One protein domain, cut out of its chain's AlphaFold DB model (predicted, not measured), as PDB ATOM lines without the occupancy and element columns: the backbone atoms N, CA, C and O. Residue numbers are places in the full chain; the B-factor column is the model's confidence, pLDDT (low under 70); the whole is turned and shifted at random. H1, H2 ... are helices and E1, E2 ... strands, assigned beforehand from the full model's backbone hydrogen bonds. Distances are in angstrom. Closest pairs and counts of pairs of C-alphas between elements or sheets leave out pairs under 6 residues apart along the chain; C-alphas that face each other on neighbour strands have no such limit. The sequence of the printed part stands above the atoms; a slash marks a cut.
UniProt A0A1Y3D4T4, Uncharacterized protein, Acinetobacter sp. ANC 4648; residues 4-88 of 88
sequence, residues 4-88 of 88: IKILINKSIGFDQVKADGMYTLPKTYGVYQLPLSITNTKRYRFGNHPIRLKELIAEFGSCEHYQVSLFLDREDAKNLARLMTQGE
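This is residues 4 to 88 of the 88 residues of an uncharacterized protein of Acinetobacter sp. ANC 4648 (UniProt A0A1Y3D4T4). A small three-stranded sheet, E4 - E3 - E5, forms the middle layer of this domain, with the long helix H3 packed over one face and the shorter helix H2 over the other. A small hairpin of E1 and E2 extends from one end of this sandwich of layers, and the short helix H1 packs on H3. The printed part has 85 residues with three named helices and five named strands, in the order H1 E1 E2 E3 E4 H2 E5 H3; both sheets, E4 - E3 - E5 and E1 - E2, are antiparallel. The class is mixed, helices and strands, and the whole is compact, with a radius of gyration of the C-alphas of 12.3 A and spans of 34 by 30 by 17 A.

H1 is residues 4 to 8, beginning at C-alpha 4 at (282.359, 130.378, 164.639). E1 is residues 18 to 20 and E2 residues 23 to 25. E3, residues 29 to 33, is 13.6 A long and begins at C-alpha 29 at (271.016, 141.199, 161.227). E4, residues 44 to 48, is 14.1 A long, and H2, residues 51 to 60, is 14.3 A long. E5, residues 64 to 71, measures 15.7 A and bends by 82 degrees at residue 67. H3, residues 74 to 86, is 18.6 A long and ends at C-alpha 86 at (274.742, 123.992, 170.472).

E3 is the inner strand of the larger sheet, which is only just strongly twisted, with C-alphas up to 4.3 A off its best plane. E3 and E4 form a hairpin, with N 32 and O 45 2.8 A apart, within hydrogen-bond range. E3 and E5 are antiparallel at 159 degrees, with N 33 and O 64 2.8 A apart, also within range. H3 is on the sheet at a height of 8.3 A, over E4 and E3, along the strands; its closest C-alphas to E4 are those of Ala 81 and Tyr 44, 5.3 A apart. H2 is on the opposite face at a height of 9.5 A, over E3, and runs along it at 13 degrees on the local plane; the closest C-alphas are those of Leu 53 and Tyr 32, 7.3 A apart. E4, H2 and E5 make a split strand-helix-strand unit, two strands running the same way with E3 between them, and its crossover is right-handed. H1 touches H3, the closest C-alphas being those of Leu 7 and Asp 76, 6.3 A apart, and only grazes the sheet with residues 7 to 8. E1 and E2 form a hairpin, with N 20 and O 23 2.9 A apart, and E1 is apart from E3. Every O i to N i+4 pair is within hydrogen-bond range in H1, H2 and H3.

The C-alphas farthest apart, those of Gly 21 and Glu 88, are 35.6 A from each other. The printed part has no cut, and no link is long. The mean pLDDT of the printed part is 90.6; residues 67 to 68 and 87 to 88 are under 70.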
ATOM      1  N   ILE A   4     282.771 129.179 163.896       90.19
ATOM      2  CA  ILE A   4     282.359 130.378 164.639       90.19
ATOM      3  C   ILE A   4     283.263 131.574 164.304       90.19
ATOM      4  O   ILE A   4     282.758 132.650 164.003       90.19
ATOM      5  N   LYS A   5     284.590 131.385 164.280       90.06
ATOM      6  CA  LYS A   5     285.535 132.462 163.945       90.06
ATOM      7  C   LYS A   5     285.378 132.934 162.498       90.06
ATOM      8  O   LYS A   5     285.487 134.124 162.237       90.06
ATOM      9  N   ILE A   6     285.093 132.015 161.571       92.50
ATOM     10  CA  ILE A   6     284.812 132.364 160.170       92.50
ATOM     11  C   ILE A   6     283.563 133.245 160.085       92.50
ATOM     12  O   ILE A   6     283.598 134.256 159.396       92.50
ATOM     13  N   LEU A   7     282.490 132.891 160.799       92.62
ATOM     14  CA  LEU A   7     281.267 133.692 160.827       92.62
ATOM     15  C   LEU A   7     281.515 135.068 161.448       92.62
ATOM     16  O   LEU A   7     281.175 136.064 160.829       92.62
ATOM     17  N   ILE A   8     282.169 135.142 162.609       91.88
ATOM     18  CA  ILE A   8     282.485 136.426 163.257       91.88
ATOM     19  C   ILE A   8     283.313 137.324 162.330       91.88
ATOM     20  O   ILE A   8     283.037 138.509 162.239       91.88
ATOM     21  N   ASN A   9     284.263 136.775 161.569       92.12
ATOM     22  CA  ASN A   9     285.060 137.561 160.622       92.12
ATOM     23  C   ASN A   9     284.250 138.155 159.452       92.12
ATOM     24  O   ASN A   9     284.761 139.030 158.758       92.12
ATOM     25  N   LYS A  10     283.027 137.676 159.200       93.12
ATOM     26  CA  LYS A  10     282.112 138.269 158.213       93.12
ATOM     27  C   LYS A  10     281.245 139.386 158.796       93.12
ATOM     28  O   LYS A  10     280.469 139.989 158.053       93.12
ATOM     29  N   SER A  11     281.295 139.610 160.109       93.75
ATOM     30  CA  SER A  11     280.498 140.658 160.729       93.75
ATOM     31  C   SER A  11     281.057 142.041 160.402       93.75
ATOM     32  O   SER A  11     282.224 142.210 160.043       93.75
ATOM     33  N   ILE A  12     280.189 143.037 160.506       93.69
ATOM     34  CA  ILE A  12     280.517 144.449 160.368       93.69
ATOM     35  C   ILE A  12     280.248 145.170 161.687       93.69
ATOM     36  O   ILE A  12     279.430 144.730 162.503       93.69
ATOM     37  N   GLY A  13     280.940 146.289 161.878       90.56
ATOM     38  CA  GLY A  13     280.761 147.161 163.034       90.56
ATOM     39  C   GLY A  13     279.520 148.048 162.920       90.56
ATOM     40  O   GLY A  13     278.987 148.281 161.833       90.56
ATOM     41  N   PHE A  14     279.057 148.574 164.057       88.19
ATOM     42  CA  PHE A  14     277.943 149.532 164.104       88.19
ATOM     43  C   PHE A  14     278.263 150.871 163.429       88.19
ATOM     44  O   PHE A  14     277.362 151.553 162.959       88.19
ATOM     45  N   ASP A  15     279.538 151.238 163.364       90.81
ATOM     46  CA  ASP A  15     280.046 152.426 162.678       90.81
ATOM     47  C   ASP A  15     279.907 152.343 161.149       90.81
ATOM     48  O   ASP A  15     279.916 153.363 160.461       90.81
ATOM     49  N   GLN A  16     279.724 151.133 160.617       91.38
ATOM     50  CA  GLN A  16     279.542 150.868 159.190       91.38
ATOM     51  C   GLN A  16     278.069 150.860 158.758       91.38
ATOM     52  O   GLN A  16     277.773 150.642 157.583       91.38
ATOM     53  N   VAL A  17     277.133 151.097 159.683       92.06
ATOM     54  CA  VAL A  17     275.698 151.160 159.389       92.06
ATOM     55  C   VAL A  17     275.120 152.509 159.780       92.06
ATOM     56  O   VAL A  17     275.527 153.130 160.759       92.06
ATOM     57  N   LYS A  18     274.124 152.964 159.023       93.00
ATOM     58  CA  LYS A  18     273.333 154.150 159.369       93.00
ATOM     59  C   LYS A  18     271.927 153.737 159.754       93.00
ATOM     60  O   LYS A  18     271.417 152.738 159.253       93.00
ATOM     61  N   ALA A  19     271.296 154.509 160.631       91.06
ATOM     62  CA  ALA A  19     269.871 154.357 160.886       91.06
ATOM     63  C   ALA A  19     269.074 154.721 159.624       91.06
ATOM     64  O   ALA A  19     269.366 155.723 158.971       91.06
ATOM     65  N   ASP A  20     268.066 153.915 159.317       93.19
ATOM     66  CA  ASP A  20     267.111 154.133 158.234       93.19
ATOM     67  C   ASP A  20     265.701 153.838 158.758       93.19
ATOM     68  O   ASP A  20     265.218 152.700 158.772       93.19
ATOM     69  N   GLY A  21     265.076 154.868 159.335       93.00
ATOM     70  CA  GLY A  21     263.828 154.731 160.080       93.00
ATOM     71  C   GLY A  21     263.953 153.728 161.234       93.00
ATOM     72  O   GLY A  21     264.681 153.951 162.200       93.00
ATOM     73  N   MET A  22     263.219 152.616 161.143       92.31
ATOM     74  CA  MET A  22     263.256 151.526 162.133       92.31
ATOM     75  C   MET A  22     264.338 150.471 161.851       92.31
ATOM     76  O   MET A  22     264.511 149.556 162.661       92.31
ATOM     77  N   TYR A  23     265.033 150.583 160.721       93.25
ATOM     78  CA  TYR A  23     266.026 149.641 160.215       93.25
ATOM     79  C   TYR A  23     267.418 150.284 160.145       93.25
ATOM     80  O   TYR A  23     267.646 151.399 160.619       93.25
ATOM     81  N   THR A  24     268.356 149.546 159.562       93.88
ATOM     82  CA  THR A  24     269.678 150.016 159.159       93.88
ATOM     83  C   THR A  24     269.807 150.085 157.641       93.88
ATOM     84  O   THR A  24     269.155 149.331 156.915       93.88
ATOM     85  N   LEU A  25     270.702 150.956 157.174       93.25
ATOM     86  CA  LEU A  25     271.198 150.990 155.805       93.25
ATOM     87  C   LEU A  25     272.728 150.782 155.816       93.25
ATOM     88  O   LEU A  25     273.439 151.619 156.385       93.25
ATOM     89  N   PRO A  26     273.247 149.695 155.209       94.31
ATOM     90  CA  PRO A  26     272.498 148.566 154.640       94.31
ATOM     91  C   PRO A  26     271.700 147.808 155.709       94.31
ATOM     92  O   PRO A  26     272.016 147.884 156.895       94.31
ATOM     93  N   LYS A  27     270.686 147.048 155.282       95.94
ATOM     94  CA  LYS A  27     269.910 146.190 156.185       95.94
ATOM     95  C   LYS A  27     270.830 145.175 156.854       95.94
ATOM     96  O   LYS A  27     271.533 144.437 156.167       95.94
ATOM     97  N   THR A  28     270.774 145.100 158.179       96.88
ATOM     98  CA  THR A  28     271.607 144.181 158.959       96.88
ATOM     99  C   THR A  28     270.821 143.266 159.882       96.88
ATOM    100  O   THR A  28     269.654 143.488 160.218       96.88
ATOM    101  N   TYR A  29     271.508 142.216 160.317       97.06
ATOM    102  CA  TYR A  29     271.016 141.199 161.227       97.06
ATOM    103  C   TYR A  29     271.955 141.092 162.426       97.06
ATOM    104  O   TYR A  29     273.165 140.985 162.260       97.06
ATOM    105  N   GLY A  30     271.404 141.131 163.637       95.25
ATOM    106  CA  GLY A  30     272.171 140.988 164.874       95.25
ATOM    107  C   GLY A  30     272.006 139.602 165.485       95.25
ATOM    108  O   GLY A  30     270.960 138.970 165.306       95.25
ATOM    109  N   VAL A  31     273.019 139.169 166.235       95.44
ATOM    110  CA  VAL A  31     272.929 138.050 167.182       95.44
ATOM    111  C   VAL A  31     272.950 138.616 168.598       95.44
ATOM    112  O   VAL A  31     273.759 139.486 168.920       95.44
ATOM    113  N   TYR A  32     272.044 138.130 169.434       94.88
ATOM    114  CA  TYR A  32     271.785 138.635 170.774       94.88
ATOM    115  C   TYR A  32     271.835 137.495 171.775       94.88
ATOM    116  O   TYR A  32     271.405 136.379 171.472       94.88
ATOM    117  N   GLN A  33     272.324 137.793 172.968       93.44
ATOM    118  CA  GLN A  33     272.389 136.868 174.082       93.44
ATOM    119  C   GLN A  33     271.400 137.307 175.161       93.44
ATOM    120  O   GLN A  33     271.387 138.465 175.582       93.44
ATOM    121  N   LEU A  34     270.552 136.375 175.588       92.62
ATOM    122  CA  LEU A  34     269.671 136.568 176.733       92.62
ATOM    123  C   LEU A  34     270.441 136.381 178.053       92.62
ATOM    124  O   LEU A  34     271.393 135.584 178.103       92.62
ATOM    125  N   PRO A  35     270.018 137.069 179.131       90.62
ATOM    126  CA  PRO A  35     270.550 136.846 180.469       90.62
ATOM    127  C   PRO A  35     270.400 135.388 180.917       90.62
ATOM    128  O   PRO A  35     269.427 134.720 180.570       90.62
ATOM    129  N   LEU A  36     271.326 134.916 181.757       89.00
ATOM    130  CA  LEU A  36     271.277 133.564 182.342       89.00
ATOM    131  C   LEU A  36     270.027 133.307 183.195       89.00
ATOM    132  O   LEU A  36     269.647 132.158 183.388       89.00
ATOM    133  N   SER A  37     269.395 134.366 183.706       90.12
ATOM    134  CA  SER A  37     268.152 134.272 184.473       90.12
ATOM    135  C   SER A  37     266.947 133.854 183.625       90.12
ATOM    136  O   SER A  37     265.946 133.411 184.184       90.12
ATOM    137  N   ILE A  38     267.018 133.972 182.295       89.44
ATOM    138  CA  ILE A  38     265.946 133.552 181.391       89.44
ATOM    139  C   ILE A  38     266.132 132.074 181.038       89.44
ATOM    140  O   ILE A  38     266.974 131.709 180.220       89.44
ATOM    141  N   THR A  39     265.316 131.215 181.646       85.38
ATOM    142  CA  THR A  39     265.347 129.758 181.450       85.38
ATOM    143  C   THR A  39     264.275 129.282 180.459       85.38
ATOM    144  O   THR A  39     263.399 130.042 180.052       85.38
ATOM    145  N   ASN A  40     264.309 127.999 180.072       84.25
ATOM    146  CA  ASN A  40     263.323 127.342 179.188       84.25
ATOM    147  C   ASN A  40     263.208 127.922 177.770       84.25
ATOM    148  O   ASN A  40     262.194 127.759 177.090       84.25
ATOM    149  N   THR A  41     264.250 128.593 177.285       88.94
ATOM    150  CA  THR A  41     264.259 129.117 175.924       88.94
ATOM    151  C   THR A  41     265.671 129.200 175.358       88.94
ATOM    152  O   THR A  41     266.649 129.044 176.084       88.94
ATOM    153  N   LYS A  42     265.799 129.429 174.046       89.44
ATOM    154  CA  LYS A  42     267.120 129.575 173.416       89.44
ATOM    155  C   LYS A  42     267.792 130.851 173.909       89.44
ATOM    156  O   LYS A  42     267.233 131.937 173.726       89.44
ATOM    157  N   ARG A  43     268.998 130.722 174.463       91.06
ATOM    158  CA  ARG A  43     269.770 131.858 174.971       91.06
ATOM    159  C   ARG A  43     270.220 132.800 173.859       91.06
ATOM    160  O   ARG A  43     270.147 134.014 174.021       91.06
ATOM    161  N   TYR A  44     270.637 132.252 172.718       93.31
ATOM    162  CA  TYR A  44     271.059 133.047 171.568       93.31
ATOM    163  C   TYR A  44     269.916 133.243 170.577       93.31
ATOM    164  O   TYR A  44     269.250 132.300 170.137       93.31
ATOM    165  N   ARG A  45     269.690 134.500 170.207       94.06
ATOM    166  CA  ARG A  45     268.635 134.944 169.296       94.06
ATOM    167  C   ARG A  45     269.254 135.698 168.137       94.06
ATOM    168  O   ARG A  45     270.314 136.287 168.275       94.06
ATOM    169  N   PHE A  46     268.577 135.712 166.999       95.50
ATOM    170  CA  PHE A  46     268.997 136.513 165.854       95.50
ATOM    171  C   PHE A  46     267.789 137.176 165.200       95.50
ATOM    172  O   PHE A  46     266.656 136.721 165.369       95.50
ATOM    173  N   GLY A  47     268.024 138.244 164.442       95.69
ATOM    174  CA  GLY A  47     266.985 138.897 163.651       95.69
ATOM    175  C   GLY A  47     267.420 140.254 163.114       95.69
ATOM    176  O   GLY A  47     268.566 140.655 163.303       95.69
ATOM    177  N   ASN A  48     266.498 140.951 162.441       96.44
ATOM    178  CA  ASN A  48     266.750 142.282 161.879       96.44
ATOM    179  C   ASN A  48     267.255 143.228 162.972       96.44
ATOM    180  O   ASN A  48     266.653 143.314 164.041       96.44
ATOM    181  N   HIS A  49     268.328 143.958 162.707       95.00
ATOM    182  CA  HIS A  49     268.797 145.007 163.599       95.00
ATOM    183  C   HIS A  49     268.225 146.372 163.164       95.00
ATOM    184  O   HIS A  49     268.143 146.622 161.961       95.00
ATOM    185  N   PRO A  50     267.806 147.256 164.094       93.88
ATOM    186  CA  PRO A  50     267.677 147.076 165.548       93.88
ATOM    187  C   PRO A  50     266.332 146.483 166.007       93.88
ATOM    188  O   PRO A  50     266.095 146.375 167.206       93.88
ATOM    189  N   ILE A  51     265.430 146.097 165.099       95.31
ATOM    190  CA  ILE A  51     264.072 145.648 165.463       95.31
ATOM    191  C   ILE A  51     264.088 144.479 166.452       95.31
ATOM    192  O   ILE A  51     263.457 144.560 167.502       95.31
ATOM    193  N   ARG A  52     264.861 143.424 166.172       95.44
ATOM    194  CA  ARG A  52     264.909 142.247 167.044       95.44
ATOM    195  C   ARG A  52     265.491 142.571 168.419       95.44
ATOM    196  O   ARG A  52     265.052 141.981 169.396       95.44
ATOM    197  N   LEU A  53     266.426 143.519 168.507       93.81
ATOM    198  CA  LEU A  53     266.921 144.014 169.794       93.81
ATOM    199  C   LEU A  53     265.764 144.599 170.616       93.81
ATOM    200  O   LEU A  53     265.576 144.227 171.768       93.81
ATOM    201  N   LYS A  54     264.956 145.473 170.001       93.94
ATOM    202  CA  LYS A  54     263.804 146.109 170.659       93.94
ATOM    203  C   LYS A  54     262.762 145.083 171.102       93.94
ATOM    204  O   LYS A  54     262.277 145.168 172.224       93.94
ATOM    205  N   GLU A  55     262.455 144.102 170.255       95.38
ATOM    206  CA  GLU A  55     261.538 143.006 170.598       95.38
ATOM    207  C   GLU A  55     262.035 142.200 171.802       95.38
ATOM    208  O   GLU A  55     261.266 141.929 172.714       95.38
ATOM    209  N   LEU A  56     263.323 141.845 171.835       94.50
ATOM    210  CA  LEU A  56     263.903 141.070 172.933       94.50
ATOM    211  C   LEU A  56     263.946 141.858 174.244       94.50
ATOM    212  O   LEU A  56     263.705 141.284 175.301       94.50
ATOM    213  N   ILE A  57     264.223 143.164 174.188       94.00
ATOM    214  CA  ILE A  57     264.138 144.040 175.363       94.00
ATOM    215  C   ILE A  57     262.690 144.124 175.858       94.00
ATOM    216  O   ILE A  57     262.462 144.057 177.061       94.00
ATOM    217  N   ALA A  58     261.706 144.218 174.960       94.88
ATOM    218  CA  ALA A  58     260.295 144.223 175.341       94.88
ATOM    219  C   ALA A  58     259.833 142.880 175.940       94.88
ATOM    220  O   ALA A  58     259.039 142.869 176.875       94.88
ATOM    221  N   GLU A  59     260.337 141.757 175.420       94.25
ATOM    222  CA  GLU A  59     259.962 140.399 175.839       94.25
ATOM    223  C   GLU A  59     260.646 139.970 177.149       94.25
ATOM    224  O   GLU A  59     260.010 139.362 178.007       94.25
ATOM    225  N   PHE A  60     261.932 140.291 177.324       92.56
ATOM    226  CA  PHE A  60     262.767 139.771 178.418       92.56
ATOM    227  C   PHE A  60     263.342 140.856 179.343       92.56
ATOM    228  O   PHE A  60     264.116 140.550 180.249       92.56
ATOM    229  N   GLY A  61     263.021 142.130 179.110       90.25
ATOM    230  CA  GLY A  61     263.504 143.282 179.883       90.25
ATOM    231  C   GLY A  61     264.943 143.703 179.569       90.25
ATOM    232  O   GLY A  61     265.284 144.877 179.697       90.25
ATOM    233  N   SER A  62     265.798 142.778 179.128       86.62
ATOM    234  CA  SER A  62     267.171 143.066 178.706       86.62
ATOM    235  C   SER A  62     267.689 142.022 177.720       86.62
ATOM    236  O   SER A  62     267.289 140.856 177.743       86.62
ATOM    237  N   CYS A  63     268.598 142.440 176.844       86.94
ATOM    238  CA  CYS A  63     269.452 141.541 176.079       86.94
ATOM    239  C   CYS A  63     270.725 142.274 175.647       86.94
ATOM    240  O   CYS A  63     270.740 143.501 175.542       86.94
ATOM    241  N   GLU A  64     271.784 141.514 175.389       82.38
ATOM    242  CA  GLU A  64     273.072 142.055 174.959       82.38
ATOM    243  C   GLU A  64     273.386 141.629 173.528       82.38
ATOM    244  O   GLU A  64     273.001 140.548 173.073       82.38
ATOM    245  N   HIS A  65     274.114 142.476 172.802       79.00
ATOM    246  CA  HIS A  65     274.704 142.075 171.532       79.00
ATOM    247  C   HIS A  65     275.779 141.021 171.767       79.00
ATOM    248  O   HIS A  65     276.729 141.249 172.512       79.00
ATOM    249  N   TYR A  66     275.688 139.898 171.059       73.31
ATOM    250  CA  TYR A  66     276.769 138.929 171.067       73.31
ATOM    251  C   TYR A  66     277.942 139.471 170.235       73.31
ATOM    252  O   TYR A  66     277.857 139.572 169.011       73.31
ATOM    253  N   GLN A  67     279.021 139.866 170.920       67.44
ATOM    254  CA  GLN A  67     280.280 140.356 170.338       67.44
ATOM    255  C   GLN A  67     280.137 141.494 169.308       67.44
ATOM    256  O   GLN A  67     280.867 141.522 168.320       67.44
ATOM    257  N   VAL A  68     279.200 142.430 169.511       66.88
ATOM    258  CA  VAL A  68     279.092 143.666 168.695       66.88
ATOM    259  C   VAL A  68     278.953 143.371 167.181       66.88
ATOM    260  O   VAL A  68     279.297 144.183 166.333       66.88
ATOM    261  N   SER A  69     278.470 142.179 166.819       75.62
ATOM    262  CA  SER A  69     278.507 141.694 165.438       75.62
ATOM    263  C   SER A  69     277.178 141.940 164.731       75.62
ATOM    264  O   SER A  69     276.143 141.383 165.118       75.62
ATOM    265  N   LEU A  70     277.212 142.744 163.669       93.56
ATOM    266  CA  LEU A  70     276.135 142.836 162.688       93.56
ATOM    267  C   LEU A  70     276.501 142.054 161.431       93.56
ATOM    268  O   LEU A  70     277.653 142.024 161.020       93.56
ATOM    269  N   PHE A  71     275.515 141.444 160.793       96.12
ATOM    270  CA  PHE A  71     275.693 140.677 159.566       96.12
ATOM    271  C   PHE A  71     274.898 141.309 158.435       96.12
ATOM    272  O   PHE A  71     273.760 141.736 158.641       96.12
ATOM    273  N   LEU A  72     275.484 141.330 157.238       96.25
ATOM    274  CA  LEU A  72     274.777 141.686 156.004       96.25
ATOM    275  C   LEU A  72     273.909 140.523 155.500       96.25
ATOM    276  O   LEU A  72     272.839 140.749 154.941       96.25
ATOM    277  N   ASP A  73     274.339 139.281 155.747       96.38
ATOM    278  CA  ASP A  73     273.585 138.071 155.424       96.38
ATOM    279  C   ASP A  73     272.834 137.542 156.658       96.38
ATOM    280  O   ASP A  73     273.401 137.310 157.732       96.38
ATOM    281  N   ARG A  74     271.530 137.309 156.492       96.06
ATOM    282  CA  ARG A  74     270.669 136.726 157.521       96.06
ATOM    283  C   ARG A  74     271.096 135.311 157.908       96.06
ATOM    284  O   ARG A  74     270.951 134.940 159.075       96.06
ATOM    285  N   GLU A  75     271.555 134.507 156.952       96.88
ATOM    286  CA  GLU A  75     271.931 133.118 157.214       96.88
ATOM    287  C   GLU A  75     273.223 133.032 158.033       96.88
ATOM    288  O   GLU A  75     273.315 132.169 158.905       96.88
ATOM    289  N   ASP A  76     274.165 133.965 157.870       95.56
ATOM    290  CA  ASP A  76     275.359 134.030 158.724       95.56
ATOM    291  C   ASP A  76     274.982 134.302 160.196       95.56
ATOM    292  O   ASP A  76     275.416 133.568 161.091       95.56
ATOM    293  N   ALA A  77     274.084 135.264 160.455       95.31
ATOM    294  CA  ALA A  77     273.575 135.538 161.806       95.31
ATOM    295  C   ALA A  77     272.821 134.335 162.408       95.31
ATOM    296  O   ALA A  77     273.005 133.981 163.576       95.31
ATOM    297  N   LYS A  78     271.981 133.672 161.606       95.69
ATOM    298  CA  LYS A  78     271.235 132.472 162.013       95.69
ATOM    299  C   LYS A  78     272.163 131.308 162.356       95.69
ATOM    300  O   LYS A  78     271.955 130.640 163.371       95.69
ATOM    301  N   ASN A  79     273.171 131.065 161.522       94.94
ATOM    302  CA  ASN A  79     274.144 129.998 161.727       94.94
ATOM    303  C   ASN A  79     274.967 130.243 162.989       94.94
ATOM    304  O   ASN A  79     275.136 129.314 163.780       94.94
ATOM    305  N   LEU A  80     275.397 131.485 163.232       93.69
ATOM    306  CA  LEU A  80     276.103 131.834 164.461       93.69
ATOM    307  C   LEU A  80     275.224 131.585 165.694       93.69
ATOM    308  O   LEU A  80     275.644 130.867 166.596       93.69
ATOM    309  N   ALA A  81     273.983 132.084 165.714       93.69
ATOM    310  CA  ALA A  81     273.070 131.862 166.838       93.69
ATOM    311  C   ALA A  81     272.806 130.367 167.106       93.69
ATOM    312  O   ALA A  81     272.742 129.937 168.261       93.69
ATOM    313  N   ARG A  82     272.691 129.553 166.045       93.56
ATOM    314  CA  ARG A  82     272.536 128.095 166.164       93.56
ATOM    315  C   ARG A  82     273.766 127.448 166.795       93.56
ATOM    316  O   ARG A  82     273.605 126.672 167.728       93.56
ATOM    317  N   LEU A  83     274.960 127.764 166.294       92.38
ATOM    318  CA  LEU A  83     276.217 127.203 166.796       92.38
ATOM    319  C   LEU A  83     276.465 127.591 168.255       92.38
ATOM    320  O   LEU A  83     276.857 126.741 169.044       92.38
ATOM    321  N   MET A  84     276.165 128.837 168.622       90.31
ATOM    322  CA  MET A  84     276.286 129.308 170.000       90.31
ATOM    323  C   MET A  84     275.342 128.578 170.958       90.31
ATOM    324  O   MET A  84     275.730 128.298 172.080       90.31
ATOM    325  N   THR A  85     274.136 128.220 170.508       87.12
ATOM    326  CA  THR A  85     273.185 127.437 171.319       87.12
ATOM    327  C   THR A  85     273.597 125.963 171.449       87.12
ATOM    328  O   THR A  85     273.240 125.319 172.420       87.12
ATOM    329  N   GLN A  86     274.302 125.399 170.460       79.56
ATOM    330  CA  GLN A  86     274.742 123.992 170.472       79.56
ATOM    331  C   GLN A  86     276.021 123.753 171.287       79.56
ATOM    332  O   GLN A  86     276.344 122.602 171.563       79.56
ATOM    333  N   GLY A  87     276.774 124.813 171.591       63.03
ATOM    334  CA  GLY A  87     277.989 124.752 172.407       63.03
ATOM    335  C   GLY A  87     277.765 125.018 173.900       63.03
ATOM    336  O   GLY A  87     278.755 125.104 174.622       63.03
ATOM    337  N   GLU A  88     276.511 125.194 174.330       57.03
ATOM    338  CA  GLU A  88     276.088 125.222 175.742       57.03
ATOM    339  C   GLU A  88     275.674 123.823 176.202       57.03
ATOM    340  O   GLU A  88     276.004 123.482 177.358       57.03
TER     341      GLU A  88